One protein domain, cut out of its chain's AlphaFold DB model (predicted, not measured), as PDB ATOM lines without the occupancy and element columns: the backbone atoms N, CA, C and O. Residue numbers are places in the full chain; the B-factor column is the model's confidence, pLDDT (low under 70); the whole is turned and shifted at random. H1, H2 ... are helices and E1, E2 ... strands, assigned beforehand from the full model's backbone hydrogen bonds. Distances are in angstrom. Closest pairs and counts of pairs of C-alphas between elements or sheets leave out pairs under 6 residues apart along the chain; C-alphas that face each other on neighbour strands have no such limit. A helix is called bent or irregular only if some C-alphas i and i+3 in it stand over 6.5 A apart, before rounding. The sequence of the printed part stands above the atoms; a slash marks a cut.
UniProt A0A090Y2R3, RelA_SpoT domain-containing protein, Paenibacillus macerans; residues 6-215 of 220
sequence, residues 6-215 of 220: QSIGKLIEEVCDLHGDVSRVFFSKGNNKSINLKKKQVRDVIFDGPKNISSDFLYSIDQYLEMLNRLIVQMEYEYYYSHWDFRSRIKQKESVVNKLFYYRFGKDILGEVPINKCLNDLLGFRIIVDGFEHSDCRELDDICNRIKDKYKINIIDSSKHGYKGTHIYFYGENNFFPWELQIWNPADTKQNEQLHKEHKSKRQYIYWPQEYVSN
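This is residues 6 to 215 of the 220 residues of the protein "RelA_SpoT domain-containing protein" of Paenibacillus macerans (UniProt A0A090Y2R3). A twisted five-strand sheet has helices H1, H3 and H7 over one face. Beyond one end of its strands lies a second part, made of H5, H6 and the unnamed residues 35 to 54; the long helix H8 runs from the other end of E5 back to H5, and its residues 209 to 214, with Asn 215, stick out. The printed part has 210 residues, with eight named helices and five named strands, in the order H1 H2 H3 H4 E1 H5 H6 E2 H7 E3 E4 E5 H8. The sheet, E1 E2 E5 E4 E3, is mixed, and the class is mixed, helices and strands. The whole is compact, with a radius of gyration of the C-alphas of 17.8 A and spans of 52 by 40 by 29 A.

The strands are E1, residues 87 to 90, E2, 123 to 128 (17.3 A), E5, 179 to 184, E4, 166 to 171, and E3, 152 to 157 (17.3 A). H1, residues 6 to 28, is 33.0 A long and begins at C-alpha 6 (-17.039, -35.044, 18.296). H3, residues 55 to 74, is 29.1 A long; H7 is residues 138 to 148, H5 93 to 105, H2 31 to 34, H4 77 to 80 and H6 115 to 118. H8, residues 186 to 214, is 44.4 A long and ends at C-alpha 214 (4.026, 13.045, 31.802). H2 is irregular, but only just, with C-alphas 31 and 34 6.9 A apart; H8 is irregular, with C-alphas 187 and 190 7.6 A apart.

E2 and E5 are parallel, with N 125 and O 180 at 2.8 A. E1 and E2 are antiparallel, with N 89 and O 124 at 2.8 A. E3, E4 and E5 form a meander, each strand the antiparallel neighbour of the one before, with N 168 and O 181 at 2.8 A and N 169 and O 154 at 2.8 A. E2, H7 and E3 form a split strand-helix-strand unit, two strands running the same way with E5 and E4 between them; its crossover is right-handed. H1, H3 and H7 on one face of the sheet give two layers. H1 is over E5 and E4 at a height of 8.4 A. Its residues 6 to 13 touch H7, closest at the C-alphas of Gly 9 and Ile 143, 6.1 A. H4 and H8 only graze the sheet. H5 touches H8, closest at the C-alphas of Tyr 102 and Arg 203, 6.3 A, and only just touches H6, with 3 pairs of C-alphas within 8 A. H2 is close to H1 but not clearly touching, with the C-alphas of Phe 27 and Lys 33 5.6 A apart. Every O i to N i+4 pair is within hydrogen-bond range in H1, H3, H5 and H7, and 17 of 25 in H8; H2, H4 and H6 are too short for such a pair.

The C-alphas farthest apart, those of Gln 6 and Asn 215, are 55.5 A apart. The printed part has no cut, and the link from H2 to H3 is long, at 20 residues. H8 has a kink of 26 degrees near residue 204. The mean pLDDT of the printed part is 89.6; residues 29 to 34, 48, 50 and 205 to 215 are under 70.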
ATOM      1  N   GLN A   6     -15.678 -35.301  18.793       91.75
ATOM      2  CA  GLN A   6     -17.039 -35.044  18.296       91.75
ATOM      3  C   GLN A   6     -17.786 -34.036  19.175       91.75
ATOM      4  O   GLN A   6     -18.387 -33.091  18.666       91.75
ATOM      5  N   SER A   7     -17.687 -34.178  20.500       93.69
ATOM      6  CA  SER A   7     -18.241 -33.187  21.428       93.69
ATOM      7  C   SER A   7     -17.566 -31.817  21.275       93.69
ATOM      8  O   SER A   7     -18.222 -30.795  21.460       93.69
ATOM      9  N   ILE A   8     -16.270 -31.773  20.920       95.38
ATOM     10  CA  ILE A   8     -15.553 -30.508  20.679       95.38
ATOM     11  C   ILE A   8     -16.108 -29.856  19.411       95.38
ATOM     12  O   ILE A   8     -16.380 -28.660  19.412       95.38
ATOM     13  N   GLY A   9     -16.341 -30.644  18.358       96.56
ATOM     14  CA  GLY A   9     -17.007 -30.196  17.135       96.56
ATOM     15  C   GLY A   9     -18.370 -29.569  17.411       96.56
ATOM     16  O   GLY A   9     -18.604 -28.433  17.008       96.56
ATOM     17  N   LYS A  10     -19.216 -30.257  18.187       96.69
ATOM     18  CA  LYS A  10     -20.524 -29.737  18.606       96.69
ATOM     19  C   LYS A  10     -20.402 -28.400  19.343       96.69
ATOM     20  O   LYS A  10     -21.103 -27.452  19.001       96.69
ATOM     21  N   LEU A  11     -19.479 -28.294  20.302       97.69
ATOM     22  CA  LEU A  11     -19.225 -27.037  21.007       97.69
ATOM     23  C   LEU A  11     -18.795 -25.916  20.044       97.69
ATOM     24  O   LEU A  11     -19.245 -24.782  20.177       97.69
ATOM     25  N   ILE A  12     -17.924 -26.210  19.072       98.06
ATOM     26  CA  ILE A  12     -17.482 -25.225  18.072       98.06
ATOM     27  C   ILE A  12     -18.680 -24.724  17.258       98.06
ATOM     28  O   ILE A  12     -18.802 -23.515  17.068       98.06
ATOM     29  N   GLU A  13     -19.563 -25.609  16.796       98.06
ATOM     30  CA  GLU A  13     -20.769 -25.228  16.046       98.06
ATOM     31  C   GLU A  13     -21.725 -24.377  16.894       98.06
ATOM     32  O   GLU A  13     -22.147 -23.310  16.450       98.06
ATOM     33  N   GLU A  14     -21.980 -24.777  18.143       97.44
ATOM     34  CA  GLU A  14     -22.803 -24.015  19.094       97.44
ATOM     35  C   GLU A  14     -22.240 -22.608  19.353       97.44
ATOM     36  O   GLU A  14     -22.983 -21.625  19.423       97.44
ATOM     37  N   VAL A  15     -20.913 -22.474  19.461       98.00
ATOM     38  CA  VAL A  15     -20.260 -21.165  19.592       98.00
ATOM     39  C   VAL A  15     -20.349 -20.362  18.290       98.00
ATOM     40  O   VAL A  15     -20.532 -19.144  18.353       98.00
ATOM     41  N   CYS A  16     -20.255 -21.000  17.120       98.19
ATOM     42  CA  CYS A  16     -20.414 -20.323  15.829       98.19
ATOM     43  C   CYS A  16     -21.820 -19.732  15.660       98.19
ATOM     44  O   CYS A  16     -21.955 -18.573  15.256       98.19
ATOM     45  N   ASP A  17     -22.857 -20.514  15.968       97.62
ATOM     46  CA  ASP A  17     -24.248 -20.067  15.877       97.62
ATOM     47  C   ASP A  17     -24.502 -18.899  16.831       97.62
ATOM     48  O   ASP A  17     -24.958 -17.830  16.406       97.62
ATOM     49  N   LEU A  18     -24.071 -19.049  18.087       97.38
ATOM     50  CA  LEU A  18     -24.201 -18.006  19.096       97.38
ATOM     51  C   LEU A  18     -23.459 -16.718  18.708       97.38
ATOM     52  O   LEU A  18     -24.004 -15.619  18.839       97.38
ATOM     53  N   HIS A  19     -22.225 -16.838  18.204       97.81
ATOM     54  CA  HIS A  19     -21.432 -15.702  17.721       97.81
ATOM     55  C   HIS A  19     -22.162 -14.945  16.615       97.81
ATOM     56  O   HIS A  19     -22.235 -13.710  16.650       97.81
ATOM     57  N   GLY A  20     -22.721 -15.680  15.653       96.38
ATOM     58  CA  GLY A  20     -23.485 -15.129  14.545       96.38
ATOM     59  C   GLY A  20     -24.725 -14.374  15.015       96.38
ATOM     60  O   GLY A  20     -24.925 -13.229  14.606       96.38
ATOM     61  N   ASP A  21     -25.534 -14.980  15.882       95.44
ATOM     62  CA  ASP A  21     -26.778 -14.386  16.380       95.44
ATOM     63  C   ASP A  21     -26.521 -13.115  17.183       95.44
ATOM     64  O   ASP A  21     -27.074 -12.052  16.882       95.44
ATOM     65  N   VAL A  22     -25.607 -13.190  18.149       94.94
ATOM     66  CA  VAL A  22     -25.250 -12.059  19.011       94.94
ATOM     67  C   VAL A  22     -24.673 -10.909  18.189       94.94
ATOM     68  O   VAL A  22     -25.056  -9.749  18.370       94.94
ATOM     69  N   SER A  23     -23.789 -11.211  17.235       94.31
ATOM     70  CA  SER A  23     -23.187 -10.187  16.380       94.31
ATOM     71  C   SER A  23     -24.217  -9.541  15.449       94.31
ATOM     72  O   SER A  23     -24.254  -8.313  15.339       94.31
ATOM     73  N   ARG A  24     -25.112 -10.322  14.830       93.38
ATOM     74  CA  ARG A  24     -26.206  -9.786  14.002       93.38
ATOM     75  C   ARG A  24     -27.119  -8.869  14.808       93.38
ATOM     76  O   ARG A  24     -27.459  -7.785  14.333       93.38
ATOM     77  N   VAL A  25     -27.491  -9.250  16.030       92.19
ATOM     78  CA  VAL A  25     -28.315  -8.408  16.911       92.19
ATOM     79  C   VAL A  25     -27.600  -7.095  17.237       92.19
ATOM     80  O   VAL A  25     -28.196  -6.028  17.093       92.19
ATOM     81  N   PHE A  26     -26.321  -7.145  17.609       91.56
ATOM     82  CA  PHE A  26     -25.555  -5.944  17.941       91.56
ATOM     83  C   PHE A  26     -25.425  -4.973  16.764       91.56
ATOM     84  O   PHE A  26     -25.697  -3.780  16.895       91.56
ATOM     85  N   PHE A  27     -25.041  -5.482  15.591       88.25
ATOM     86  CA  PHE A  27     -24.804  -4.643  14.420       88.25
ATOM     87  C   PHE A  27     -26.087  -4.289  13.654       88.25
ATOM     88  O   PHE A  27     -26.062  -3.375  12.834       88.25
ATOM     89  N   SER A  28     -27.223  -4.944  13.915       84.12
ATOM     90  CA  SER A  28     -28.519  -4.556  13.333       84.12
ATOM     91  C   SER A  28     -29.182  -3.382  14.055       84.12
ATOM     92  O   SER A  28     -29.873  -2.604  13.398       84.12
ATOM     93  N   LYS A  29     -28.945  -3.226  15.365       68.88
ATOM     94  CA  LYS A  29     -29.629  -2.263  16.248       68.88
ATOM     95  C   LYS A  29     -29.012  -0.854  16.305       68.88
ATOM     96  O   LYS A  29     -29.481  -0.037  17.089       68.88
ATOM     97  N   GLY A  30     -28.002  -0.522  15.491       59.16
ATOM     98  CA  GLY A  30     -27.389   0.816  15.526       59.16
ATOM     99  C   GLY A  30     -26.657   1.253  14.255       59.16
ATOM    100  O   GLY A  30     -26.500   0.486  13.306       59.16
ATOM    101  N   ASN A  31     -26.130   2.485  14.275       56.22
ATOM    102  CA  ASN A  31     -25.279   3.069  13.219       56.22
ATOM    103  C   ASN A  31     -23.911   2.361  13.053       56.22
ATOM    104  O   ASN A  31     -23.111   2.737  12.197       56.22
ATOM    105  N   ASN A  32     -23.643   1.299  13.824       58.94
ATOM    106  CA  ASN A  32     -22.398   0.524  13.805       58.94
ATOM    107  C   ASN A  32     -22.219  -0.359  12.553       58.94
ATOM    108  O   ASN A  32     -21.174  -0.993  12.402       58.94
ATOM    109  N   LYS A  33     -23.194  -0.404  11.629       60.03
ATOM    110  CA  LYS A  33     -23.086  -1.160  10.363       60.03
ATOM    111  C   LYS A  33     -21.932  -0.704   9.461       60.03
ATOM    112  O   LYS A  33     -21.522  -1.461   8.587       60.03
ATOM    113  N   SER A  34     -21.399   0.504   9.652       65.62
ATOM    114  CA  SER A  34     -20.413   1.092   8.734       65.62
ATOM    115  C   SER A  34     -18.959   0.679   8.997       65.62
ATOM    116  O   SER A  34     -18.105   0.883   8.131       65.62
ATOM    117  N   ILE A  35     -18.638   0.092  10.157       82.12
ATOM    118  CA  ILE A  35     -17.240  -0.173  10.520       82.12
ATOM    119  C   ILE A  35     -16.797  -1.550  10.022       82.12
ATOM    120  O   ILE A  35     -17.142  -2.586  10.580       82.12
ATOM    121  N   ASN A  36     -15.942  -1.564   9.002       90.44
ATOM    122  CA  ASN A  36     -15.259  -2.774   8.557       90.44
ATOM    123  C   ASN A  36     -14.008  -3.029   9.419       90.44
ATOM    124  O   ASN A  36     -12.959  -2.440   9.172       90.44
ATOM    125  N   LEU A  37     -14.093  -3.931  10.400       92.12
ATOM    126  CA  LEU A  37     -13.012  -4.256  11.343       92.12
ATOM    127  C   LEU A  37     -11.811  -4.970  10.702       92.12
ATOM    128  O   LEU A  37     -10.741  -5.024  11.310       92.12
ATOM    129  N   LYS A  38     -11.971  -5.529   9.495       92.31
ATOM    130  CA  LYS A  38     -10.871  -6.128   8.719       92.31
ATOM    131  C   LYS A  38     -10.025  -5.065   8.010       92.31
ATOM    132  O   LYS A  38      -8.840  -5.294   7.784       92.31
ATOM    133  N   LYS A  39     -10.634  -3.932   7.641       93.31
ATOM    134  CA  LYS A  39      -9.954  -2.802   6.986       93.31
ATOM    135  C   LYS A  39      -9.505  -1.738   7.978       93.31
ATOM    136  O   LYS A  39      -8.401  -1.233   7.837       93.31
ATOM    137  N   LYS A  40     -10.343  -1.420   8.967       94.44
ATOM    138  CA  LYS A  40     -10.028  -0.448  10.013       94.44
ATOM    139  C   LYS A  40      -8.879  -0.977  10.859       94.44
ATOM    140  O   LYS A  40      -8.929  -2.119  11.320       94.44
ATOM    141  N   GLN A  41      -7.849  -0.166  11.035       96.69
ATOM    142  CA  GLN A  41      -6.639  -0.494  11.770       96.69
ATOM    143  C   GLN A  41      -6.631   0.176  13.145       96.69
ATOM    144  O   GLN A  41      -7.391   1.105  13.413       96.69
ATOM    145  N   VAL A  42      -5.748  -0.281  14.032       96.06
ATOM    146  CA  VAL A  42      -5.572   0.318  15.365       96.06
ATOM    147  C   VAL A  42      -5.178   1.793  15.267       96.06
ATOM    148  O   VAL A  42      -5.697   2.611  16.019       96.06
ATOM    149  N   ARG A  43      -4.324   2.160  14.308       94.31
ATOM    150  CA  ARG A  43      -3.967   3.567  14.073       94.31
ATOM    151  C   ARG A  43      -5.140   4.461  13.655       94.31
ATOM    152  O   ARG A  43      -5.076   5.660  13.869       94.31
ATOM    153  N   ASP A  44      -6.220   3.891  13.118       94.19
ATOM    154  CA  ASP A  44      -7.392   4.659  12.669       94.19
ATOM    155  C   ASP A  44      -8.351   4.997  13.822       94.19
ATOM    156  O   ASP A  44      -9.340   5.705  13.631       94.19
ATOM    157  N   VAL A  45      -8.122   4.426  15.010       93.38
ATOM    158  CA  VAL A  45      -8.933   4.668  16.215       93.38
ATOM    159  C   VAL A  45      -8.144   5.312  17.343       93.38
ATOM    160  O   VAL A  45      -8.748   5.621  18.364       93.38
ATOM    161  N   ILE A  46      -6.834   5.513  17.179       91.69
ATOM    162  CA  ILE A  46      -5.965   6.166  18.161       91.69
ATOM    163  C   ILE A  46      -5.309   7.375  17.511       91.69
ATOM    164  O   ILE A  46      -4.624   7.241  16.502       91.69
ATOM    165  N   PHE A  47      -5.479   8.541  18.122       81.69
ATOM    166  CA  PHE A  47      -4.865   9.779  17.662       81.69
ATOM    167  C   PHE A  47      -3.499   9.988  18.325       81.69
ATOM    168  O   PHE A  47      -3.355   9.795  19.535       81.69
ATOM    169  N   ASP A  48      -2.517  10.438  17.540       68.06
ATOM    170  CA  ASP A  48      -1.124  10.640  17.980       68.06
ATOM    171  C   ASP A  48      -0.932  11.780  18.985       68.06
ATOM    172  O   ASP A  48       0.139  11.890  19.571       68.06
ATOM    173  N   GLY A  49      -1.966  12.601  19.202       71.69
ATOM    174  CA  GLY A  49      -2.004  13.670  20.202       71.69
ATOM    175  C   GLY A  49      -2.038  13.135  21.644       71.69
ATOM    176  O   GLY A  49      -1.103  12.452  22.048       71.69
ATOM    177  N   PRO A  50      -3.075  13.387  22.466       63.22
ATOM    178  CA  PRO A  50      -3.067  12.986  23.884       63.22
ATOM    179  C   PRO A  50      -3.128  11.461  24.139       63.22
ATOM    180  O   PRO A  50      -3.589  11.040  25.190       63.22
ATOM    181  N   LYS A  51      -2.702  10.617  23.185       72.69
ATOM    182  CA  LYS A  51      -2.915   9.162  23.157       72.69
ATOM    183  C   LYS A  51      -4.378   8.832  23.418       72.69
ATOM    184  O   LYS A  51      -4.713   8.025  24.272       72.69
ATOM    185  N   ASN A  52      -5.258   9.462  22.649       84.25
ATOM    186  CA  ASN A  52      -6.694   9.297  22.813       84.25
ATOM    187  C   ASN A  52      -7.244   8.280  21.822       84.25
ATOM    188  O   ASN A  52      -6.904   8.301  20.638       84.25
ATOM    189  N   ILE A  53      -8.139   7.427  22.309       90.38
ATOM    190  CA  ILE A  53      -8.942   6.542  21.469       90.38
ATOM    191  C   ILE A  53     -10.212   7.302  21.065       90.38
ATOM    192  O   ILE A  53     -10.772   8.042  21.872       90.38
ATOM    193  N   SER A  54     -10.676   7.121  19.827       91.25
ATOM    194  CA  SER A  54     -11.962   7.649  19.354       91.25
ATOM    195  C   SER A  54     -13.092   7.325  20.341       91.25
ATOM    196  O   SER A  54     -13.317   6.158  20.673       91.25
ATOM    197  N   SER A  55     -13.814   8.362  20.782       89.75
ATOM    198  CA  SER A  55     -14.946   8.250  21.711       89.75
ATOM    199  C   SER A  55     -16.027   7.315  21.179       89.75
ATOM    200  O   SER A  55     -16.491   6.445  21.908       89.75
ATOM    201  N   ASP A  56     -16.363   7.436  19.895       89.44
ATOM    202  CA  ASP A  56     -17.388   6.612  19.248       89.44
ATOM    203  C   ASP A  56     -16.973   5.141  19.210       89.44
ATOM    204  O   ASP A  56     -17.786   4.247  19.443       89.44
ATOM    205  N   PHE A  57     -15.686   4.878  18.958       91.56
ATOM    206  CA  PHE A  57     -15.158   3.519  18.976       91.56
ATOM    207  C   PHE A  57     -15.163   2.928  20.391       91.56
ATOM    208  O   PHE A  57     -15.601   1.794  20.571       91.56
ATOM    209  N   LEU A  58     -14.729   3.684  21.405       91.75
ATOM    210  CA  LEU A  58     -14.797   3.231  22.799       91.75
ATOM    211  C   LEU A  58     -16.234   2.985  23.253       91.75
ATOM    212  O   LEU A  58     -16.498   1.963  23.879       91.75
ATOM    213  N   TYR A  59     -17.161   3.867  22.888       91.75
ATOM    214  CA  TYR A  59     -18.576   3.686  23.177       91.75
ATOM    215  C   TYR A  59     -19.119   2.408  22.523       91.75
ATOM    216  O   TYR A  59     -19.801   1.622  23.179       91.75
ATOM    217  N   SER A  60     -18.755   2.126  21.264       91.62
ATOM    218  CA  SER A  60     -19.146   0.872  20.606       91.62
ATOM    219  C   SER A  60     -18.583  -0.359  21.325       91.62
ATOM    220  O   SER A  60     -19.262  -1.382  21.399       91.62
ATOM    221  N   ILE A  61     -17.351  -0.284  21.838       94.31
ATOM    222  CA  ILE A  61     -16.748  -1.358  22.632       94.31
ATOM    223  C   ILE A  61     -17.509  -1.544  23.944       94.31
ATOM    224  O   ILE A  61     -17.850  -2.676  24.269       94.31
ATOM    225  N   ASP A  62     -17.823  -0.468  24.665       94.62
ATOM    226  CA  ASP A  62     -18.549  -0.536  25.938       94.62
ATOM    227  C   ASP A  62     -19.924  -1.187  25.769       94.62
ATOM    228  O   ASP A  62     -20.264  -2.115  26.500       94.62
ATOM    229  N   GLN A  63     -20.677  -0.768  24.749       94.38
ATOM    230  CA  GLN A  63     -21.979  -1.354  24.430       94.38
ATOM    231  C   GLN A  63     -21.864  -2.843  24.073       94.38
ATOM    232  O   GLN A  63     -22.707  -3.651  24.469       94.38
ATOM    233  N   TYR A  64     -20.812  -3.228  23.345       95.50
ATOM    234  CA  TYR A  64     -20.579  -4.632  23.016       95.50
ATOM    235  C   TYR A  64     -20.242  -5.449  24.267       95.50
ATOM    236  O   TYR A  64     -20.841  -6.499  24.489       95.50
ATOM    237  N   LEU A  65     -19.336  -4.961  25.122       96.69
ATOM    238  CA  LEU A  65     -18.970  -5.624  26.376       96.69
ATOM    239  C   LEU A  65     -20.171  -5.761  27.319       96.69
ATOM    240  O   LEU A  65     -20.336  -6.808  27.940       96.69
ATOM    241  N   GLU A  66     -21.032  -4.748  27.418       95.62
ATOM    242  CA  GLU A  66     -22.258  -4.819  28.216       95.62
ATOM    243  C   GLU A  66     -23.198  -5.922  27.707       95.62
ATOM    244  O   GLU A  66     -23.688  -6.739  28.490       95.62
ATOM    245  N   MET A  67     -23.397  -6.002  26.389       95.81
ATOM    246  CA  MET A  67     -24.195  -7.062  25.775       95.81
ATOM    247  C   MET A  67     -23.598  -8.451  26.044       95.81
ATOM    248  O   MET A  67     -24.338  -9.370  26.390       95.81
ATOM    249  N   LEU A  68     -22.274  -8.608  25.937       97.12
ATOM    250  CA  LEU A  68     -21.604  -9.875  26.244       97.12
ATOM    251  C   LEU A  68     -21.763 -10.272  27.718       97.12
ATOM    252  O   LEU A  68     -21.950 -11.451  28.006       97.12
ATOM    253  N   ASN A  69     -21.721  -9.318  28.654       95.88
ATOM    254  CA  ASN A  69     -21.917  -9.611  30.079       95.88
ATOM    255  C   ASN A  69     -23.316 -10.176  30.341       95.88
ATOM    256  O   ASN A  69     -23.453 -11.162  31.060       95.88
ATOM    257  N   ARG A  70     -24.347  -9.596  29.715       95.12
ATOM    258  CA  ARG A  70     -25.719 -10.122  29.800       95.12
ATOM    259  C   ARG A  70     -25.829 -11.510  29.171       95.12
ATOM    260  O   ARG A  70     -26.499 -12.368  29.732       95.12
ATOM    261  N   LEU A  71     -25.155 -11.720  28.039       95.56
ATOM    262  CA  LEU A  71     -25.118 -13.004  27.348       95.56
ATOM    263  C   LEU A  71     -24.538 -14.111  28.238       95.56
ATOM    264  O   LEU A  71     -25.190 -15.133  28.397       95.56
ATOM    265  N   ILE A  72     -23.356 -13.916  28.839       93.69
ATOM    266  CA  ILE A  72     -22.713 -14.962  29.660       93.69
ATOM    267  C   ILE A  72     -23.617 -15.420  30.805       93.69
ATOM    268  O   ILE A  72     -23.696 -16.614  31.064       93.69
ATOM    269  N   VAL A  73     -24.327 -14.497  31.459       90.69
ATOM    270  CA  VAL A  73     -25.254 -14.833  32.556       90.69
ATOM    271  C   VAL A  73     -26.397 -15.742  32.088       90.69
ATOM    272  O   VAL A  73     -26.932 -16.510  32.879       90.69
ATOM    273  N   GLN A  74     -26.783 -15.654  30.813       90.38
ATOM    274  CA  GLN A  74     -27.856 -16.453  30.216       90.38
ATOM    275  C   GLN A  74     -27.363 -17.775  29.620       90.38
ATOM    276  O   GLN A  74     -28.172 -18.640  29.301       90.38
ATOM    277  N   MET A  75     -26.053 -17.928  29.420       90.75
ATOM    278  CA  MET A  75     -25.478 -19.126  28.825       90.75
ATOM    279  C   MET A  75     -25.324 -20.236  29.864       90.75
ATOM    280  O   MET A  75     -24.809 -20.022  30.955       90.75
ATOM    281  N   GLU A  76     -25.655 -21.463  29.472       92.06
ATOM    282  CA  GLU A  76     -25.538 -22.653  30.328       92.06
ATOM    283  C   GLU A  76     -24.316 -23.525  29.967       92.06
ATOM    284  O   GLU A  76     -24.197 -24.668  30.402       92.06
ATOM    285  N   TYR A  77     -23.371 -23.009  29.173       93.25
ATOM    286  CA  TYR A  77     -22.209 -23.788  28.718       93.25
ATOM    287  C   TYR A  77     -21.297 -24.236  29.866       93.25
ATOM    288  O   TYR A  77     -20.765 -25.340  29.808       93.25
ATOM    289  N   GLU A  78     -21.159 -23.439  30.931       92.44
ATOM    290  CA  GLU A  78     -20.402 -23.846  32.128       92.44
ATOM    291  C   GLU A  78     -21.034 -25.063  32.819       92.44
ATOM    292  O   GLU A  78     -20.323 -25.895  33.376       92.44
ATOM    293  N   TYR A  79     -22.358 -25.223  32.715       93.44
ATOM    294  CA  TYR A  79     -23.066 -26.403  33.200       93.44
ATOM    295  C   TYR A  79     -22.903 -27.589  32.235       93.44
ATOM    296  O   TYR A  79     -22.400 -28.645  32.634       93.44
ATOM    297  N   TYR A  80     -23.252 -27.409  30.954       94.12
ATOM    298  CA  TYR A  80     -23.241 -28.486  29.952       94.12
ATOM    299  C   TYR A  80     -21.843 -29.051  29.668       94.12
ATOM    300  O   TYR A  80     -21.683 -30.257  29.467       94.12
ATOM    301  N   TYR A  81     -20.817 -28.200  29.702       95.50
ATOM    302  CA  TYR A  81     -19.423 -28.560  29.433       95.50
ATOM    303  C   TYR A  81     -18.552 -28.545  30.701       95.50
ATOM    304  O   TYR A  81     -17.326 -28.464  30.622       95.50
ATOM    305  N   SER A  82     -19.168 -28.677  31.881       94.44
ATOM    306  CA  SER A  82     -18.483 -28.714  33.188       94.44
ATOM    307  C   SER A  82     -17.391 -29.787  33.287       94.44
ATOM    308  O   SER A  82     -16.361 -29.570  33.922       94.44
ATOM    309  N   HIS A  83     -17.569 -30.925  32.611       94.00
ATOM    310  CA  HIS A  83     -16.590 -32.017  32.543       94.00
ATOM    311  C   HIS A  83     -15.260 -31.628  31.873       94.00
ATOM    312  O   HIS A  83     -14.267 -32.333  32.038       94.00
ATOM    313  N   TRP A  84     -15.228 -30.514  31.142       96.12
ATOM    314  CA  TRP A  84     -14.015 -29.928  30.576       96.12
ATOM    315  C   TRP A  84     -13.565 -28.660  31.298       96.12
ATOM    316  O   TRP A  84     -12.788 -27.899  30.729       96.12
ATOM    317  N   ASP A  85     -14.058 -28.384  32.511       96.06
ATOM    318  CA  ASP A  85     -13.784 -27.116  33.208       96.06
ATOM    319  C   ASP A  85     -14.005 -25.923  32.258       96.06
ATOM    320  O   ASP A  85     -13.128 -25.079  32.048       96.06
ATOM    321  N   PHE A  86     -15.160 -25.930  31.578       97.25
ATOM    322  CA  PHE A  86     -15.518 -24.875  30.643       97.25
ATOM    323  C   PHE A  86     -15.590 -23.548  31.390       97.25
ATOM    324  O   PHE A  86     -16.294 -23.422  32.390       97.25
ATOM    325  N   ARG A  87     -14.885 -22.539  30.881       96.12
ATOM    326  CA  ARG A  87     -14.892 -21.188  31.444       96.12
ATOM    327  C   ARG A  87     -15.128 -20.158  30.366       96.12
ATOM    328  O   ARG A  87     -14.425 -20.126  29.352       96.12
ATOM    329  N   SER A  88     -16.064 -19.263  30.635       96.56
ATOM    330  CA  SER A  88     -16.292 -18.072  29.832       96.56
ATOM    331  C   SER A  88     -15.496 -16.882  30.382       96.56
ATOM    332  O   SER A  88     -15.219 -16.770  31.578       96.56
ATOM    333  N   ARG A  89     -15.045 -15.981  29.504       94.25
ATOM    334  CA  ARG A  89     -14.311 -14.783  29.917       94.25
ATOM    335  C   ARG A  89     -14.532 -13.618  28.969       94.25
ATOM    336  O   ARG A  89     -14.124 -13.660  27.811       94.25
ATOM    337  N   ILE A  90     -15.011 -12.511  29.525       97.19
ATOM    338  CA  ILE A  90     -15.027 -11.216  28.842       97.19
ATOM    339  C   ILE A  90     -13.732 -10.459  29.123       97.19
ATOM    340  O   ILE A  90     -13.181 -10.461  30.233       97.19
ATOM    341  N   LYS A  91     -13.204  -9.813  28.087       95.44
ATOM    342  CA  LYS A  91     -12.046  -8.938  28.213       95.44
ATOM    343  C   LYS A  91     -12.442  -7.661  28.951       95.44
ATOM    344  O   LYS A  91     -13.326  -6.936  28.522       95.44
ATOM    345  N   GLN A  92     -11.722  -7.369  30.028       94.50
ATOM    346  CA  GLN A  92     -11.883  -6.125  30.780       94.50
ATOM    347  C   GLN A  92     -11.528  -4.912  29.913       94.50
ATOM    348  O   GLN A  92     -10.597  -4.992  29.098       94.50
ATOM    349  N   LYS A  93     -12.231  -3.793  30.107       93.62
ATOM    350  CA  LYS A  93     -12.072  -2.571  29.304       93.62
ATOM    351  C   LYS A  93     -10.636  -2.053  29.328       93.62
ATOM    352  O   LYS A  93     -10.054  -1.779  28.281       93.62
ATOM    353  N   GLU A  94      -9.999  -2.050  30.492       91.50
ATOM    354  CA  GLU A  94      -8.602  -1.643  30.667       91.50
ATOM    355  C   GLU A  94      -7.671  -2.551  29.855       91.50
ATOM    356  O   GLU A  94      -6.686  -2.106  29.270       91.50
ATOM    357  N   SER A  95      -7.982  -3.847  29.769       92.38
ATOM    358  CA  SER A  95      -7.225  -4.786  28.935       92.38
ATOM    359  C   SER A  95      -7.455  -4.574  27.436       92.38
ATOM    360  O   SER A  95      -6.564  -4.904  26.653       92.38
ATOM    361  N   VAL A  96      -8.620  -4.064  27.016       94.81
ATOM    362  CA  VAL A  96      -8.876  -3.649  25.625       94.81
ATOM    363  C   VAL A  96      -8.001  -2.446  25.286       94.81
ATOM    364  O   VAL A  96      -7.220  -2.511  24.336       94.81
ATOM    365  N   VAL A  97      -8.069  -1.399  26.111       93.31
ATOM    366  CA  VAL A  97      -7.307  -0.151  25.962       93.31
ATOM    367  C   VAL A  97      -5.800  -0.426  25.924       93.31
ATOM    368  O   VAL A  97      -5.127  -0.069  24.959       93.31
ATOM    369  N   ASN A  98      -5.279  -1.183  26.894       91.94
ATOM    370  CA  ASN A  98      -3.867  -1.576  26.923       91.94
ATOM    371  C   ASN A  98      -3.443  -2.360  25.672       91.94
ATOM    372  O   ASN A  98      -2.326  -2.197  25.187       91.94
ATOM    373  N   LYS A  99      -4.312  -3.227  25.131       93.06
ATOM    374  CA  LYS A  99      -4.000  -3.993  23.913       93.06
ATOM    375  C   LYS A  99      -3.911  -3.064  22.700       93.06
ATOM    376  O   LYS A  99      -2.959  -3.190  21.937       93.06
ATOM    377  N   LEU A 100      -4.847  -2.125  22.555       94.31
ATOM    378  CA  LEU A 100      -4.841  -1.117  21.491       94.31
ATOM    379  C   LEU A 100      -3.557  -0.273  21.533       94.31
ATOM    380  O   LEU A 100      -2.838  -0.198  20.537       94.31
ATOM    381  N   PHE A 101      -3.202   0.267  22.701       92.25
ATOM    382  CA  PHE A 101      -1.971   1.045  22.852       92.25
ATOM    383  C   PHE A 101      -0.707   0.231  22.631       92.25
ATOM    384  O   PHE A 101       0.209   0.704  21.966       92.25
ATOM    385  N   TYR A 102      -0.659  -1.011  23.113       91.50
ATOM    386  CA  TYR A 102       0.479  -1.886  22.856       91.50
ATOM    387  C   TYR A 102       0.704  -2.106  21.353       91.50
ATOM    388  O   TYR A 102       1.841  -2.084  20.893       91.50
ATOM    389  N   TYR A 103      -0.363  -2.264  20.565       92.62
ATOM    390  CA  TYR A 103      -0.243  -2.388  19.113       92.62
ATOM    391  C   TYR A 103       0.147  -1.082  18.410       92.62
ATOM    392  O   TYR A 103       0.815  -1.154  17.380       92.62
ATOM    393  N   ARG A 104      -0.249   0.082  18.941       91.88
ATOM    394  CA  ARG A 104       0.089   1.396  18.366       91.88
ATOM    395  C   ARG A 104       1.494   1.873  18.723       91.88
ATOM    396  O   ARG A 104       2.169   2.407  17.856       91.88
ATOM    397  N   PHE A 105       1.915   1.688  19.970       89.19
ATOM    398  CA  PHE A 105       3.122   2.309  20.527       89.19
ATOM    399  C   PHE A 105       4.161   1.306  21.042       89.19
ATOM    400  O   PHE A 105       5.315   1.670  21.223       89.19
ATOM    401  N   GLY A 106       3.769   0.057  21.308       86.19
ATOM    402  CA  GLY A 106       4.648  -0.982  21.862       86.19
ATOM    403  C   GLY A 106       5.183  -1.984  20.838       86.19
ATOM    404  O   GLY A 106       5.863  -2.932  21.225       86.19
ATOM    405  N   LYS A 107       4.841  -1.824  19.554       86.56
ATOM    406  CA  LYS A 107       5.309  -2.665  18.447       86.56
ATOM    407  C   LYS A 107       5.773  -1.811  17.275       86.56
ATOM    408  O   LYS A 107       5.151  -0.795  16.976       86.56
ATOM    409  N   ASP A 108       6.731  -2.337  16.520       88.75
ATOM    410  CA  ASP A 108       7.297  -1.686  15.329       88.75
ATOM    411  C   ASP A 108       6.298  -1.528  14.172       88.75
ATOM    412  O   ASP A 108       6.538  -0.784  13.230       88.75
ATOM    413  N   ILE A 109       5.140  -2.195  14.249       89.75
ATOM    414  CA  ILE A 109       4.064  -2.073  13.255       89.75
ATOM    415  C   ILE A 109       3.215  -0.809  13.426       89.75
ATOM    416  O   ILE A 109       2.293  -0.608  12.645       89.75
ATOM    417  N   LEU A 110       3.451   0.003  14.465       90.88
ATOM    418  CA  LEU A 110       2.819   1.313  14.669       90.88
ATOM    419  C   LEU A 110       1.292   1.315  14.460       90.88
ATOM    420  O   LEU A 110       0.720   2.217  13.855       90.88
ATOM    421  N   GLY A 111       0.586   0.293  14.941       92.44
ATOM    422  CA  GLY A 111      -0.869   0.197  14.813       92.44
ATOM    423  C   GLY A 111      -1.391  -0.174  13.419       92.44
ATOM    424  O   GLY A 111      -2.608  -0.170  13.234       92.44
ATOM    425  N   GLU A 112      -0.532  -0.558  12.468       95.94
ATOM    426  CA  GLU A 112      -0.893  -1.134  11.159       95.94
ATOM    427  C   GLU A 112      -1.393  -2.584  11.281       95.94
ATOM    428  O   GLU A 112      -0.969  -3.513  10.594       95.94
ATOM    429  N   VAL A 113      -2.327  -2.800  12.200       96.25
ATOM    430  CA  VAL A 113      -2.993  -4.077  12.422       96.25
ATOM    431  C   VAL A 113      -4.503  -3.862  12.357       96.25
ATOM    432  O   VAL A 113      -5.012  -2.943  13.000       96.25
ATOM    433  N   PRO A 114      -5.242  -4.696  11.606       97.00
ATOM    434  CA  PRO A 114      -6.698  -4.673  11.611       97.00
ATOM    435  C   PRO A 114      -7.295  -4.815  13.015       97.00
ATOM    436  O   PRO A 114      -6.810  -5.613  13.825       97.00
ATOM    437  N   ILE A 115      -8.389  -4.101  13.288       96.56
ATOM    438  CA  ILE A 115      -9.083  -4.159  14.580       96.56
ATOM    439  C   ILE A 115      -9.534  -5.582  14.899       96.56
ATOM    440  O   ILE A 115      -9.355  -6.017  16.031       96.56
ATOM    441  N   ASN A 116     -10.033  -6.348  13.926       95.00
ATOM    442  CA  ASN A 116     -10.452  -7.731  14.173       95.00
ATOM    443  C   ASN A 116      -9.288  -8.654  14.590       95.00
ATOM    444  O   ASN A 116      -9.494  -9.590  15.351       95.00
ATOM    445  N   LYS A 117      -8.057  -8.383  14.140       94.75
ATOM    446  CA  LYS A 117      -6.855  -9.106  14.585       94.75
ATOM    447  C   LYS A 117      -6.387  -8.618  15.954       94.75
ATOM    448  O   LYS A 117      -5.938  -9.414  16.775       94.75
ATOM    449  N   CYS A 118      -6.484  -7.314  16.212       95.94
ATOM    450  CA  CYS A 118      -6.126  -6.739  17.503       95.94
ATOM    451  C   CYS A 118      -7.100  -7.170  18.609       95.94
ATOM    452  O   CYS A 118      -6.660  -7.541  19.691       95.94
ATOM    453  N   LEU A 119      -8.407  -7.158  18.363       96.56
ATOM    454  CA  LEU A 119      -9.471  -7.446  19.329       96.56
ATOM    455  C   LEU A 119     -10.199  -8.750  18.971       96.56
ATOM    456  O   LEU A 119     -11.408  -8.768  18.780       96.56
ATOM    457  N   ASN A 120      -9.434  -9.836  18.873       96.06
ATOM    458  CA  ASN A 120      -9.910 -11.185  18.545       96.06
ATOM    459  C   ASN A 120     -10.394 -12.015  19.752       96.06
ATOM    460  O   ASN A 120     -10.735 -13.178  19.586       96.06
ATOM    461  N   ASP A 121     -10.337 -11.445  20.957       95.19
ATOM    462  CA  ASP A 121     -10.586 -12.131  22.230       95.19
ATOM    463  C   ASP A 121     -11.400 -11.250  23.196       95.19
ATOM    464  O   ASP A 121     -11.071 -11.146  24.380       95.19
ATOM    465  N   LEU A 122     -12.416 -10.536  22.680       97.44
ATOM    466  CA  LEU A 122     -13.342  -9.758  23.522       97.44
ATOM    467  C   LEU A 122     -14.239 -10.676  24.359       97.44
ATOM    468  O   LEU A 122     -14.365 -10.452  25.561       97.44
ATOM    469  N   LEU A 123     -14.780 -11.727  23.736       98.31
ATOM    470  CA  LEU A 123     -15.298 -12.910  24.416       98.31
ATOM    471  C   LEU A 123     -14.372 -14.086  24.103       98.31
ATOM    472  O   LEU A 123     -14.049 -14.340  22.941       98.31
ATOM    473  N   GLY A 124     -13.922 -14.761  25.152       97.69
ATOM    474  CA  GLY A 124     -13.117 -15.964  25.059       97.69
ATOM    475  C   GLY A 124     -13.714 -17.093  25.887       97.69
ATOM    476  O   GLY A 124     -14.239 -16.857  26.975       97.69
ATOM    477  N   PHE A 125     -13.572 -18.311  25.395       98.25
ATOM    478  CA  PHE A 125     -13.889 -19.542  26.100       98.25
ATOM    479  C   PHE A 125     -12.614 -20.341  26.331       98.25
ATOM    480  O   PHE A 125     -11.650 -20.240  25.567       98.25
ATOM    481  N   ARG A 126     -12.603 -21.153  27.380       97.75
ATOM    482  CA  ARG A 126     -11.539 -22.117  27.635       97.75
ATOM    483  C   ARG A 126     -12.138 -23.443  28.048       97.75
ATOM    484  O   ARG A 126     -13.028 -23.458  28.887       97.75
ATOM    485  N   ILE A 127     -11.591 -24.516  27.496       97.75
ATOM    486  CA  ILE A 127     -11.842 -25.883  27.935       97.75
ATOM    487  C   ILE A 127     -10.517 -26.587  28.224       97.75
ATOM    488  O   ILE A 127      -9.495 -26.325  27.583       97.75
ATOM    489  N   ILE A 128     -10.553 -27.478  29.203       97.06
ATOM    490  CA  ILE A 128      -9.468 -28.350  29.621       97.06
ATOM    491  C   ILE A 128      -9.850 -29.777  29.232       97.06
ATOM    492  O   ILE A 128     -10.808 -30.343  29.755       97.06
ATOM    493  N   VAL A 129      -9.104 -30.363  28.300       95.12
ATOM    494  CA  VAL A 129      -9.411 -31.677  27.730       95.12
ATOM    495  C   VAL A 129      -8.245 -32.621  28.004       95.12
ATOM    496  O   VAL A 129      -7.129 -32.409  27.530       95.12
ATOM    497  N   ASP A 130      -8.502 -33.652  28.809       92.25
ATOM    498  CA  ASP A 130      -7.524 -34.703  29.108       92.25
ATOM    499  C   ASP A 130      -7.102 -35.444  27.831       92.25
ATOM    500  O   ASP A 130      -7.934 -35.751  26.977       92.25
ATOM    501  N   GLY A 131      -5.800 -35.710  27.702       88.12
ATOM    502  CA  GLY A 131      -5.230 -36.379  26.528       88.12
ATOM    503  C   GLY A 131      -5.396 -35.621  25.206       88.12
ATOM    504  O   GLY A 131      -5.343 -36.240  24.147       88.12
ATOM    505  N   PHE A 132      -5.647 -34.307  25.244       90.88
ATOM    506  CA  PHE A 132      -5.718 -33.502  24.031       90.88
ATOM    507  C   PHE A 132      -4.319 -33.257  23.459       90.88
ATOM    508  O   PHE A 132      -3.436 -32.755  24.161       90.88
ATOM    509  N   GLU A 133      -4.156 -33.572  22.175       87.00
ATOM    510  CA  GLU A 133      -2.920 -33.385  21.419       87.00
ATOM    511  C   GLU A 133      -3.002 -32.088  20.605       87.00
ATOM    512  O   GLU A 133      -3.866 -31.928  19.742       87.00
ATOM    513  N   HIS A 134      -2.116 -31.134  20.902       87.62
ATOM    514  CA  HIS A 134      -2.124 -29.813  20.261       87.62
ATOM    515  C   HIS A 134      -1.548 -29.830  18.841       87.62
ATOM    516  O   HIS A 134      -2.025 -29.093  17.978       87.62
ATOM    517  N   SER A 135      -0.534 -30.666  18.612       81.62
ATOM    518  CA  SER A 135       0.167 -30.794  17.336       81.62
ATOM    519  C   SER A 135      -0.424 -31.922  16.489       81.62
ATOM    520  O   SER A 135      -0.525 -33.046  16.974       81.62
ATOM    521  N   ASP A 136      -0.742 -31.634  15.222       70.19
ATOM    522  CA  ASP A 136      -1.143 -32.614  14.190       70.19
ATOM    523  C   ASP A 136      -2.336 -33.514  14.589       70.19
ATOM    524  O   ASP A 136      -2.324 -34.739  14.434       70.19
ATOM    525  N   CYS A 137      -3.393 -32.901  15.132       81.50
ATOM    526  CA  CYS A 137      -4.619 -33.610  15.491       81.50
ATOM    527  C   CYS A 137      -5.552 -33.760  14.279       81.50
ATOM    528  O   CYS A 137      -6.490 -32.983  14.093       81.50
ATOM    529  N   ARG A 138      -5.324 -34.813  13.481       85.56
ATOM    530  CA  ARG A 138      -6.104 -35.091  12.258       85.56
ATOM    531  C   ARG A 138      -7.615 -35.120  12.480       85.56
ATOM    532  O   ARG A 138      -8.360 -34.616  11.649       85.56
ATOM    533  N   GLU A 139      -8.077 -35.682  13.596       89.31
ATOM    534  CA  GLU A 139      -9.515 -35.779  13.872       89.31
ATOM    535  C   GLU A 139     -10.150 -34.400  14.100       89.31
ATOM    536  O   GLU A 139     -11.215 -34.107  13.546       89.31
ATOM    537  N   LEU A 140      -9.488 -33.528  14.870       90.56
ATOM    538  CA  LEU A 140      -9.948 -32.154  15.050       90.56
ATOM    539  C   LEU A 140      -9.867 -31.374  13.735       90.56
ATOM    540  O   LEU A 140     -10.804 -30.647  13.412       90.56
ATOM    541  N   ASP A 141      -8.793 -31.547  12.966       91.00
ATOM    542  CA  ASP A 141      -8.635 -30.892  11.668       91.00
ATOM    543  C   ASP A 141      -9.758 -31.282  10.698       91.00
ATOM    544  O   ASP A 141     -10.358 -30.405  10.074       91.00
ATOM    545  N   ASP A 142     -10.120 -32.566  10.626       93.06
ATOM    546  CA  ASP A 142     -11.223 -33.060   9.800       93.06
ATOM    547  C   ASP A 142     -12.573 -32.480  10.232       93.06
ATOM    548  O   ASP A 142     -13.364 -32.036   9.395       93.06
ATOM    549  N   ILE A 143     -12.847 -32.450  11.541       94.31
ATOM    550  CA  ILE A 143     -14.055 -31.823  12.097       94.31
ATOM    551  C   ILE A 143     -14.098 -30.347  11.715       94.31
ATOM    552  O   ILE A 143     -15.094 -29.860  11.182       94.31
ATOM    553  N   CYS A 144     -13.008 -29.629  11.949       94.00
ATOM    554  CA  CYS A 144     -12.950 -28.211  11.679       94.00
ATOM    555  C   CYS A 144     -13.018 -27.880  10.188       94.00
ATOM    556  O   CYS A 144     -13.582 -26.847   9.836       94.00
ATOM    557  N   ASN A 145     -12.481 -28.727   9.311       94.81
ATOM    558  CA  ASN A 145     -12.614 -28.553   7.868       94.81
ATOM    559  C   ASN A 145     -14.077 -28.667   7.426       94.81
ATOM    560  O   ASN A 145     -14.525 -27.810   6.674       94.81
ATOM    561  N   ARG A 146     -14.851 -29.610   7.983       96.00
ATOM    562  CA  ARG A 146     -16.307 -29.670   7.743       96.00
ATOM    563  C   ARG A 146     -17.036 -28.436   8.274       96.00
ATOM    564  O   ARG A 146     -17.894 -27.879   7.601       96.00
ATOM    565  N   ILE A 147     -16.681 -27.964   9.471       97.06
ATOM    566  CA  ILE A 147     -17.305 -26.764  10.058       97.06
ATOM    567  C   ILE A 147     -16.999 -25.514   9.211       97.06
ATOM    568  O   ILE A 147     -17.862 -24.644   9.065       97.06
ATOM    569  N   LYS A 148     -15.808 -25.428   8.600       96.75
ATOM    570  CA  LYS A 148     -15.418 -24.322   7.704       96.75
ATOM    571  C   LYS A 148     -16.286 -24.204   6.447       96.75
ATOM    572  O   LYS A 148     -16.348 -23.111   5.886       96.75
ATOM    573  N   ASP A 149     -16.983 -25.266   6.035       95.38
ATOM    574  CA  ASP A 149     -17.915 -25.213   4.899       95.38
ATOM    575  C   ASP A 149     -19.123 -24.307   5.190       95.38
ATOM    576  O   ASP A 149     -19.685 -23.692   4.283       95.38
ATOM    577  N   LYS A 150     -19.508 -24.187   6.468       96.00
ATOM    578  CA  LYS A 150     -20.659 -23.389   6.919       96.00
ATOM    579  C   LYS A 150     -20.253 -22.119   7.669       96.00
ATOM    580  O   LYS A 150     -20.949 -21.105   7.585       96.00
ATOM    581  N   TYR A 151     -19.136 -22.147   8.393       97.38
ATOM    582  CA  TYR A 151     -18.733 -21.079   9.304       97.38
ATOM    583  C   TYR A 151     -17.329 -20.560   9.020       97.38
ATOM    584  O   TYR A 151     -16.441 -21.271   8.560       97.38
ATOM    585  N   LYS A 152     -17.080 -19.293   9.361       96.50
ATOM    586  CA  LYS A 152     -15.743 -18.708   9.244       96.50
ATOM    587  C   LYS A 152     -14.973 -18.926  10.539       96.50
ATOM    588  O   LYS A 152     -15.018 -18.082  11.429       96.50
ATOM    589  N   ILE A 153     -14.235 -20.027  10.619       97.44
ATOM    590  CA  ILE A 153     -13.357 -20.320  11.756       97.44
ATOM    591  C   ILE A 153     -11.898 -20.473  11.337       97.44
ATOM    592  O   ILE A 153     -11.593 -20.824  10.195       97.44
ATOM    593  N   ASN A 154     -10.984 -20.230  12.272       95.62
ATOM    594  CA  ASN A 154      -9.566 -20.527  12.091       95.62
ATOM    595  C   ASN A 154      -9.001 -21.234  13.320       95.62
ATOM    596  O   ASN A 154      -9.135 -20.713  14.424       95.62
ATOM    597  N   ILE A 155      -8.340 -22.369  13.115       94.81
ATOM    598  CA  ILE A 155      -7.676 -23.137  14.168       94.81
ATOM    599  C   ILE A 155      -6.179 -22.919  14.040       94.81
ATOM    600  O   ILE A 155      -5.641 -22.910  12.933       94.81
ATOM    601  N   ILE A 156      -5.521 -22.704  15.173       93.62
ATOM    602  CA  ILE A 156      -4.083 -22.487  15.245       93.62
ATOM    603  C   ILE A 156      -3.532 -23.253  16.444       93.62
ATOM    604  O   ILE A 156      -3.967 -23.021  17.577       93.62
ATOM    605  N   ASP A 157      -2.522 -24.092  16.210       94.25
ATOM    606  CA  ASP A 157      -1.629 -24.523  17.283       94.25
ATOM    607  C   ASP A 157      -0.848 -23.299  17.780       94.25
ATOM    608  O   ASP A 157      -0.002 -22.726  17.090       94.25
ATOM    609  N   SER A 158      -1.205 -22.835  18.973       93.25
ATOM    610  CA  SER A 158      -0.610 -21.654  19.590       93.25
ATOM    611  C   SER A 158       0.578 -22.003  20.478       93.25
ATOM    612  O   SER A 158       1.094 -21.113  21.162       93.25
ATOM    613  N   SER A 159       1.022 -23.262  20.462       92.94
ATOM    614  CA  SER A 159       2.126 -23.748  21.274       92.94
ATOM    615  C   SER A 159       3.435 -23.058  20.892       92.94
ATOM    616  O   SER A 159       3.909 -23.143  19.762       92.94
ATOM    617  N   LYS A 160       4.022 -22.321  21.838       92.12
ATOM    618  CA  LYS A 160       5.290 -21.599  21.654       92.12
ATOM    619  C   LYS A 160       5.897 -21.198  22.987       92.12
ATOM    620  O   LYS A 160       5.188 -20.784  23.898       92.12
ATOM    621  N   HIS A 161       7.226 -21.244  23.078       90.31
ATOM    622  CA  HIS A 161       7.983 -20.769  24.247       90.31
ATOM    623  C   HIS A 161       7.442 -21.294  25.595       90.31
ATOM    624  O   HIS A 161       7.330 -20.544  26.561       90.31
ATOM    625  N   GLY A 162       7.067 -22.577  25.645       90.00
ATOM    626  CA  GLY A 162       6.521 -23.229  26.841       90.00
ATOM    627  C   GLY A 162       5.014 -23.062  27.052       90.00
ATOM    628  O   GLY A 162       4.455 -23.769  27.879       90.00
ATOM    629  N   TYR A 163       4.334 -22.186  26.306       93.56
ATOM    630  CA  TYR A 163       2.873 -22.209  26.227       93.56
ATOM    631  C   TYR A 163       2.448 -23.368  25.326       93.56
ATOM    632  O   TYR A 163       3.050 -23.528  24.261       93.56
ATOM    633  N   LYS A 164       1.416 -24.126  25.708       95.19
ATOM    634  CA  LYS A 164       0.807 -25.163  24.863       95.19
ATOM    635  C   LYS A 164      -0.703 -25.017  24.806       95.19
ATOM    636  O   LYS A 164      -1.362 -24.981  25.840       95.19
ATOM    637  N   GLY A 165      -1.266 -24.913  23.613       95.25
ATOM    638  CA  GLY A 165      -2.705 -24.731  23.485       95.25
ATOM    639  C   GLY A 165      -3.155 -24.572  22.050       95.25
ATOM    640  O   GLY A 165      -2.461 -23.965  21.237       95.25
ATOM    641  N   THR A 166      -4.365 -25.037  21.770       96.38
ATOM    642  CA  THR A 166      -5.015 -24.859  20.470       96.38
ATOM    643  C   THR A 166      -6.023 -23.727  20.576       96.38
ATOM    644  O   THR A 166      -6.829 -23.692  21.506       96.38
ATOM    645  N   HIS A 167      -5.945 -22.762  19.664       96.81
ATOM    646  CA  HIS A 167      -6.850 -21.617  19.622       96.81
ATOM    647  C   HIS A 167      -7.758 -21.730  18.407       96.81
ATOM    648  O   HIS A 167      -7.284 -21.940  17.292       96.81
ATOM    649  N   ILE A 168      -9.051 -21.533  18.626       97.81
ATOM    650  CA  ILE A 168     -10.073 -21.488  17.586       97.81
ATOM    651  C   ILE A 168     -10.665 -20.085  17.582       97.81
ATOM    652  O   ILE A 168     -11.200 -19.625  18.586       97.81
ATOM    653  N   TYR A 169     -10.544 -19.394  16.458       98.12
ATOM    654  CA  TYR A 169     -11.097 -18.063  16.259       98.12
ATOM    655  C   TYR A 169     -12.395 -18.144  15.473       98.12
ATOM    656  O   TYR A 169     -12.412 -18.701  14.376       98.12
ATOM    657  N   PHE A 170     -13.448 -17.533  16.008       98.25
ATOM    658  CA  PHE A 170     -14.764 -17.449  15.385       98.25
ATOM    659  C   PHE A 170     -14.925 -16.086  14.723       98.25
ATOM    660  O   PHE A 170     -14.814 -15.048  15.378       98.25
ATOM    661  N   TYR A 171     -15.163 -16.082  13.416       95.88
ATOM    662  CA  TYR A 171     -15.371 -14.885  12.612       95.88
ATOM    663  C   TYR A 171     -16.776 -14.883  12.007       95.88
ATOM    664  O   TYR A 171     -17.447 -15.906  11.923       95.88
ATOM    665  N   GLY A 172     -17.194 -13.729  11.487       92.44
ATOM    666  CA  GLY A 172     -18.443 -13.614  10.739       92.44
ATOM    667  C   GLY A 172     -18.342 -12.598   9.611       92.44
ATOM    668  O   GLY A 172     -17.489 -12.695   8.718       92.44
ATOM    669  N   GLU A 173     -19.242 -11.625   9.607       92.25
ATOM    670  CA  GLU A 173     -19.154 -10.493   8.691       92.25
ATOM    671  C   GLU A 173     -17.959  -9.589   9.038       92.25
ATOM    672  O   GLU A 173     -17.357  -9.681  10.109       92.25
ATOM    673  N   ASN A 174     -17.564  -8.715   8.109       91.12
ATOM    674  CA  ASN A 174     -16.355  -7.895   8.268       91.12
ATOM    675  C   ASN A 174     -16.443  -6.879   9.419       91.12
ATOM    676  O   ASN A 174     -15.420  -6.318   9.810       91.12
ATOM    677  N   ASN A 175     -17.643  -6.614   9.923       91.31
ATOM    678  CA  ASN A 175     -17.922  -5.767  11.075       91.31
ATOM    679  C   ASN A 175     -17.989  -6.551  12.395       91.31
ATOM    680  O   ASN A 175     -18.057  -5.919  13.437       91.31
ATOM    681  N   PHE A 176     -17.948  -7.890  12.396       94.19
ATOM    682  CA  PHE A 176     -18.096  -8.672  13.627       94.19
ATOM    683  C   PHE A 176     -16.777  -8.760  14.397       94.19
ATOM    684  O   PHE A 176     -15.729  -9.085  13.829       94.19
ATOM    685  N   PHE A 177     -16.830  -8.509  15.708       96.31
ATOM    686  CA  PHE A 177     -15.705  -8.789  16.595       96.31
ATOM    687  C   PHE A 177     -15.506 -10.306  16.701       96.31
ATOM    688  O   PHE A 177     -16.481 -11.012  16.967       96.31
ATOM    689  N   PRO A 178     -14.287 -10.832  16.496       97.50
ATOM    690  CA  PRO A 178     -14.053 -12.262  16.638       97.50
ATOM    691  C   PRO A 178     -14.115 -12.719  18.096       97.50
ATOM    692  O   PRO A 178     -13.780 -11.951  19.007       97.50
ATOM    693  N   TRP A 179     -14.500 -13.977  18.299       98.44
ATOM    694  CA  TRP A 179     -14.381 -14.678  19.583       98.44
ATOM    695  C   TRP A 179     -13.252 -15.711  19.525       98.44
ATOM    696  O   TRP A 179     -12.798 -16.084  18.440       98.44
ATOM    697  N   GLU A 180     -12.805 -16.185  20.686       98.50
ATOM    698  CA  GLU A 180     -11.743 -17.192  20.809       98.50
ATOM    699  C   GLU A 180     -12.208 -18.366  21.685       98.50
ATOM    700  O   GLU A 180     -12.810 -18.153  22.730       98.50
ATOM    701  N   LEU A 181     -11.891 -19.600  21.304       98.38
ATOM    702  CA  LEU A 181     -11.929 -20.781  22.171       98.38
ATOM    703  C   LEU A 181     -10.501 -21.300  22.331       98.38
ATOM    704  O   LEU A 181      -9.793 -21.506  21.348       98.38
ATOM    705  N   GLN A 182     -10.086 -21.506  23.575       97.81
ATOM    706  CA  GLN A 182      -8.804 -22.094  23.939       97.81
ATOM    707  C   GLN A 182      -9.027 -23.527  24.415       97.81
ATOM    708  O   GLN A 182      -9.834 -23.756  25.315       97.81
ATOM    709  N   ILE A 183      -8.283 -24.472  23.853       96.81
ATOM    710  CA  ILE A 183      -8.263 -25.865  24.298       96.81
ATOM    711  C   ILE A 183      -6.890 -26.143  24.884       96.81
ATOM    712  O   ILE A 183      -5.880 -25.958  24.197       96.81
ATOM    713  N   TRP A 184      -6.855 -26.552  26.149       96.50
ATOM    714  CA  TRP A 184      -5.635 -26.883  26.881       96.50
ATOM    715  C   TRP A 184      -5.674 -28.326  27.369       96.50
ATOM    716  O   TRP A 184      -6.737 -28.855  27.685       96.50
ATOM    717  N   ASN A 185      -4.497 -28.925  27.511       94.44
ATOM    718  CA  ASN A 185      -4.329 -30.157  28.265       94.44
ATOM    719  C   ASN A 185      -4.188 -29.839  29.775       94.44
ATOM    720  O   ASN A 185      -3.503 -28.863  30.117       94.44
ATOM    721  N   PRO A 186      -4.788 -30.628  30.696       95.38
ATOM    722  CA  PRO A 186      -4.601 -30.477  32.140       95.38
ATOM    723  C   PRO A 186      -3.141 -30.286  32.568       95.38
ATOM    724  O   PRO A 186      -2.861 -29.438  33.421       95.38
ATOM    725  N   ALA A 187      -2.213 -31.021  31.944       94.38
ATOM    726  CA  ALA A 187      -0.790 -30.993  32.278       94.38
ATOM    727  C   ALA A 187      -0.131 -29.618  32.059       94.38
ATOM    728  O   ALA A 187       0.808 -29.268  32.773       94.38
ATOM    729  N   ASP A 188      -0.642 -28.811  31.123       94.69
ATOM    730  CA  ASP A 188      -0.048 -27.522  30.746       94.69
ATOM    731  C   ASP A 188      -0.751 -26.317  31.406       94.69
ATOM    732  O   ASP A 188      -0.265 -25.186  31.331       94.69
ATOM    733  N   THR A 189      -1.872 -26.534  32.106       93.94
ATOM    734  CA  THR A 189      -2.721 -25.475  32.696       93.94
ATOM    735  C   THR A 189      -1.941 -24.469  33.542       93.94
ATOM    736  O   THR A 189      -1.988 -23.266  33.280       93.94
ATOM    737  N   LYS A 190      -1.173 -24.947  34.527       94.44
ATOM    738  CA  LYS A 190      -0.417 -24.096  35.460       94.44
ATOM    739  C   LYS A 190       0.617 -23.230  34.736       94.44
ATOM    740  O   LYS A 190       0.745 -22.041  35.033       94.44
ATOM    741  N   GLN A 191       1.344 -23.812  33.783       94.94
ATOM    742  CA  GLN A 191       2.346 -23.093  32.997       94.94
ATOM    743  C   GLN A 191       1.685 -22.064  32.073       94.94
ATOM    744  O   GLN A 191       2.112 -20.908  32.032       94.94
ATOM    745  N   ASN A 192       0.602 -22.443  31.397       95.69
ATOM    746  CA  ASN A 192      -0.155 -21.550  30.530       95.69
ATOM    747  C   ASN A 192      -0.728 -20.350  31.291       95.69
ATOM    748  O   ASN A 192      -0.668 -19.218  30.804       95.69
ATOM    749  N   GLU A 193      -1.259 -20.561  32.498       93.44
ATOM    750  CA  GLU A 193      -1.744 -19.471  33.346       93.44
ATOM    751  C   GLU A 193      -0.632 -18.498  33.735       93.44
ATOM    752  O   GLU A 193      -0.838 -17.281  33.677       93.44
ATOM    753  N   GLN A 194       0.541 -19.017  34.104       94.12
ATOM    754  CA  GLN A 194       1.696 -18.201  34.466       94.12
ATOM    755  C   GLN A 194       2.176 -17.355  33.280       94.12
ATOM    756  O   GLN A 194       2.266 -16.129  33.388       94.12
ATOM    757  N   LEU A 195       2.382 -17.974  32.115       91.75
ATOM    758  CA  LEU A 195       2.811 -17.277  30.899       91.75
ATOM    759  C   LEU A 195       1.785 -16.229  30.444       91.75
ATOM    760  O   LEU A 195       2.148 -15.135  30.001       91.75
ATOM    761  N   HIS A 196       0.489 -16.517  30.599       87.75
ATOM    762  CA  HIS A 196      -0.571 -15.556  30.294       87.75
ATOM    763  C   HIS A 196      -0.552 -14.345  31.232       87.75
ATOM    764  O   HIS A 196      -0.771 -13.218  30.775       87.75
ATOM    765  N   LYS A 197      -0.280 -14.551  32.528       88.94
ATOM    766  CA  LYS A 197      -0.104 -13.461  33.503       88.94
ATOM    767  C   LYS A 197       1.098 -12.595  33.130       88.94
ATOM    768  O   LYS A 197       0.930 -11.390  32.962       88.94
ATOM    769  N   GLU A 198       2.259 -13.196  32.883       88.56
ATOM    770  CA  GLU A 198       3.485 -12.476  32.503       88.56
ATOM    771  C   GLU A 198       3.308 -11.640  31.232       88.56
ATOM    772  O   GLU A 198       3.694 -10.470  31.167       88.56
ATOM    773  N   HIS A 199       2.678 -12.218  30.210       85.00
ATOM    774  CA  HIS A 199       2.419 -11.528  28.955       85.00
ATOM    775  C   HIS A 199       1.448 -10.347  29.113       85.00
ATOM    776  O   HIS A 199       1.607  -9.329  28.436       85.00
ATOM    777  N   LYS A 200       0.464 -10.436  30.018       83.56
ATOM    778  CA  LYS A 200      -0.388  -9.288  30.369       83.56
ATOM    779  C   LYS A 200       0.385  -8.211  31.121       83.56
ATOM    780  O   LYS A 200       0.257  -7.045  30.756       83.56
ATOM    781  N   SER A 201       1.199  -8.590  32.105       81.56
ATOM    782  CA  SER A 201       2.006  -7.644  32.879       81.56
ATOM    783  C   SER A 201       2.926  -6.834  31.966       81.56
ATOM    784  O   SER A 201       2.901  -5.608  32.015       81.56
ATOM    785  N   LYS A 202       3.636  -7.486  31.031       80.00
ATOM    786  CA  LYS A 202       4.495  -6.806  30.038       80.00
ATOM    787  C   LYS A 202       3.762  -5.715  29.248       80.00
ATOM    788  O   LYS A 202       4.356  -4.694  28.933       80.00
ATOM    789  N   ARG A 203       2.473  -5.903  28.942       80.06
ATOM    790  CA  ARG A 203       1.663  -4.901  28.224       80.06
ATOM    791  C   ARG A 203       1.274  -3.723  29.112       80.06
ATOM    792  O   ARG A 203       1.335  -2.588  28.653       80.06
ATOM    793  N   GLN A 204       0.901  -3.979  30.366       71.00
ATOM    794  CA  GLN A 204       0.563  -2.920  31.328       71.00
ATOM    795  C   GLN A 204       1.766  -2.006  31.599       71.00
ATOM    796  O   GLN A 204       1.618  -0.785  31.590       71.00
ATOM    797  N   TYR A 205       2.964  -2.586  31.728       60.34
ATOM    798  CA  TYR A 205       4.220  -1.845  31.881       60.34
ATOM    799  C   TYR A 205       4.620  -1.010  30.662       60.34
ATOM    800  O   TYR A 205       5.523  -0.207  30.784       60.34
ATOM    801  N   ILE A 206       4.022  -1.168  29.484       65.25
ATOM    802  CA  ILE A 206       4.345  -0.288  28.346       65.25
ATOM    803  C   ILE A 206       3.488   0.979  28.393       65.25
ATOM    804  O   ILE A 206       3.941   2.053  28.006       65.25
ATOM    805  N   TYR A 207       2.266   0.857  28.907       58.41
ATOM    806  CA  TYR A 207       1.311   1.953  28.976       58.41
ATOM    807  C   TYR A 207       1.546   2.856  30.201       58.41
ATOM    808  O   TYR A 207       1.677   4.068  30.065       58.41
ATOM    809  N   TRP A 208       1.695   2.270  31.393       54.12
ATOM    810  CA  TRP A 208       1.765   3.021  32.655       54.12
ATOM    811  C   TRP A 208       3.023   3.890  32.871       54.12
ATOM    812  O   TRP A 208       2.888   4.994  33.395       54.12
ATOM    813  N   PRO A 209       4.247   3.495  32.465       53.59
ATOM    814  CA  PRO A 209       5.420   4.359  32.621       53.59
ATOM    815  C   PRO A 209       5.324   5.656  31.823       53.59
ATOM    816  O   PRO A 209       5.960   6.637  32.185       53.59
ATOM    817  N   GLN A 210       4.519   5.689  30.758       49.41
ATOM    818  CA  GLN A 210       4.351   6.892  29.948       49.41
ATOM    819  C   GLN A 210       3.449   7.930  30.631       49.41
ATOM    820  O   GLN A 210       3.699   9.118  30.453       49.41
ATOM    821  N   GLU A 211       2.479   7.509  31.454       49.31
ATOM    822  CA  GLU A 211       1.655   8.421  32.270       49.31
ATOM    823  C   GLU A 211       2.436   9.004  33.465       49.31
ATOM    824  O   GLU A 211       2.216  10.152  33.849       49.31
ATOM    825  N   TYR A 212       3.407   8.260  34.016       44.91
ATOM    826  CA  TYR A 212       4.296   8.767  35.074       44.91
ATOM    827  C   TYR A 212       5.365   9.736  34.558       44.91
ATOM    828  O   TYR A 212       5.722  10.677  35.262       44.91
ATOM    829  N   VAL A 213       5.855   9.553  33.328       43.69
ATOM    830  CA  VAL A 213       6.802  10.496  32.706       43.69
ATOM    831  C   VAL A 213       6.112  11.826  32.357       43.69
ATOM    832  O   VAL A 213       6.767  12.865  32.390       43.69
ATOM    833  N   SER A 214       4.802  11.824  32.075       45.25
ATOM    834  CA  SER A 214       4.026  13.045  31.802       45.25
ATOM    835  C   SER A 214       3.515  13.780  33.047       45.25
ATOM    836  O   SER A 214       3.082  14.918  32.915       45.25
ATOM    837  N   ASN A 215       3.563  13.162  34.233       42.19
ATOM    838  CA  ASN A 215       3.038  13.722  35.486       42.19
ATOM    839  C   ASN A 215       4.106  13.874  36.588       42.19
ATOM    840  O   ASN A 215       3.741  13.939  37.759       42.19
TER     841      ASN A 215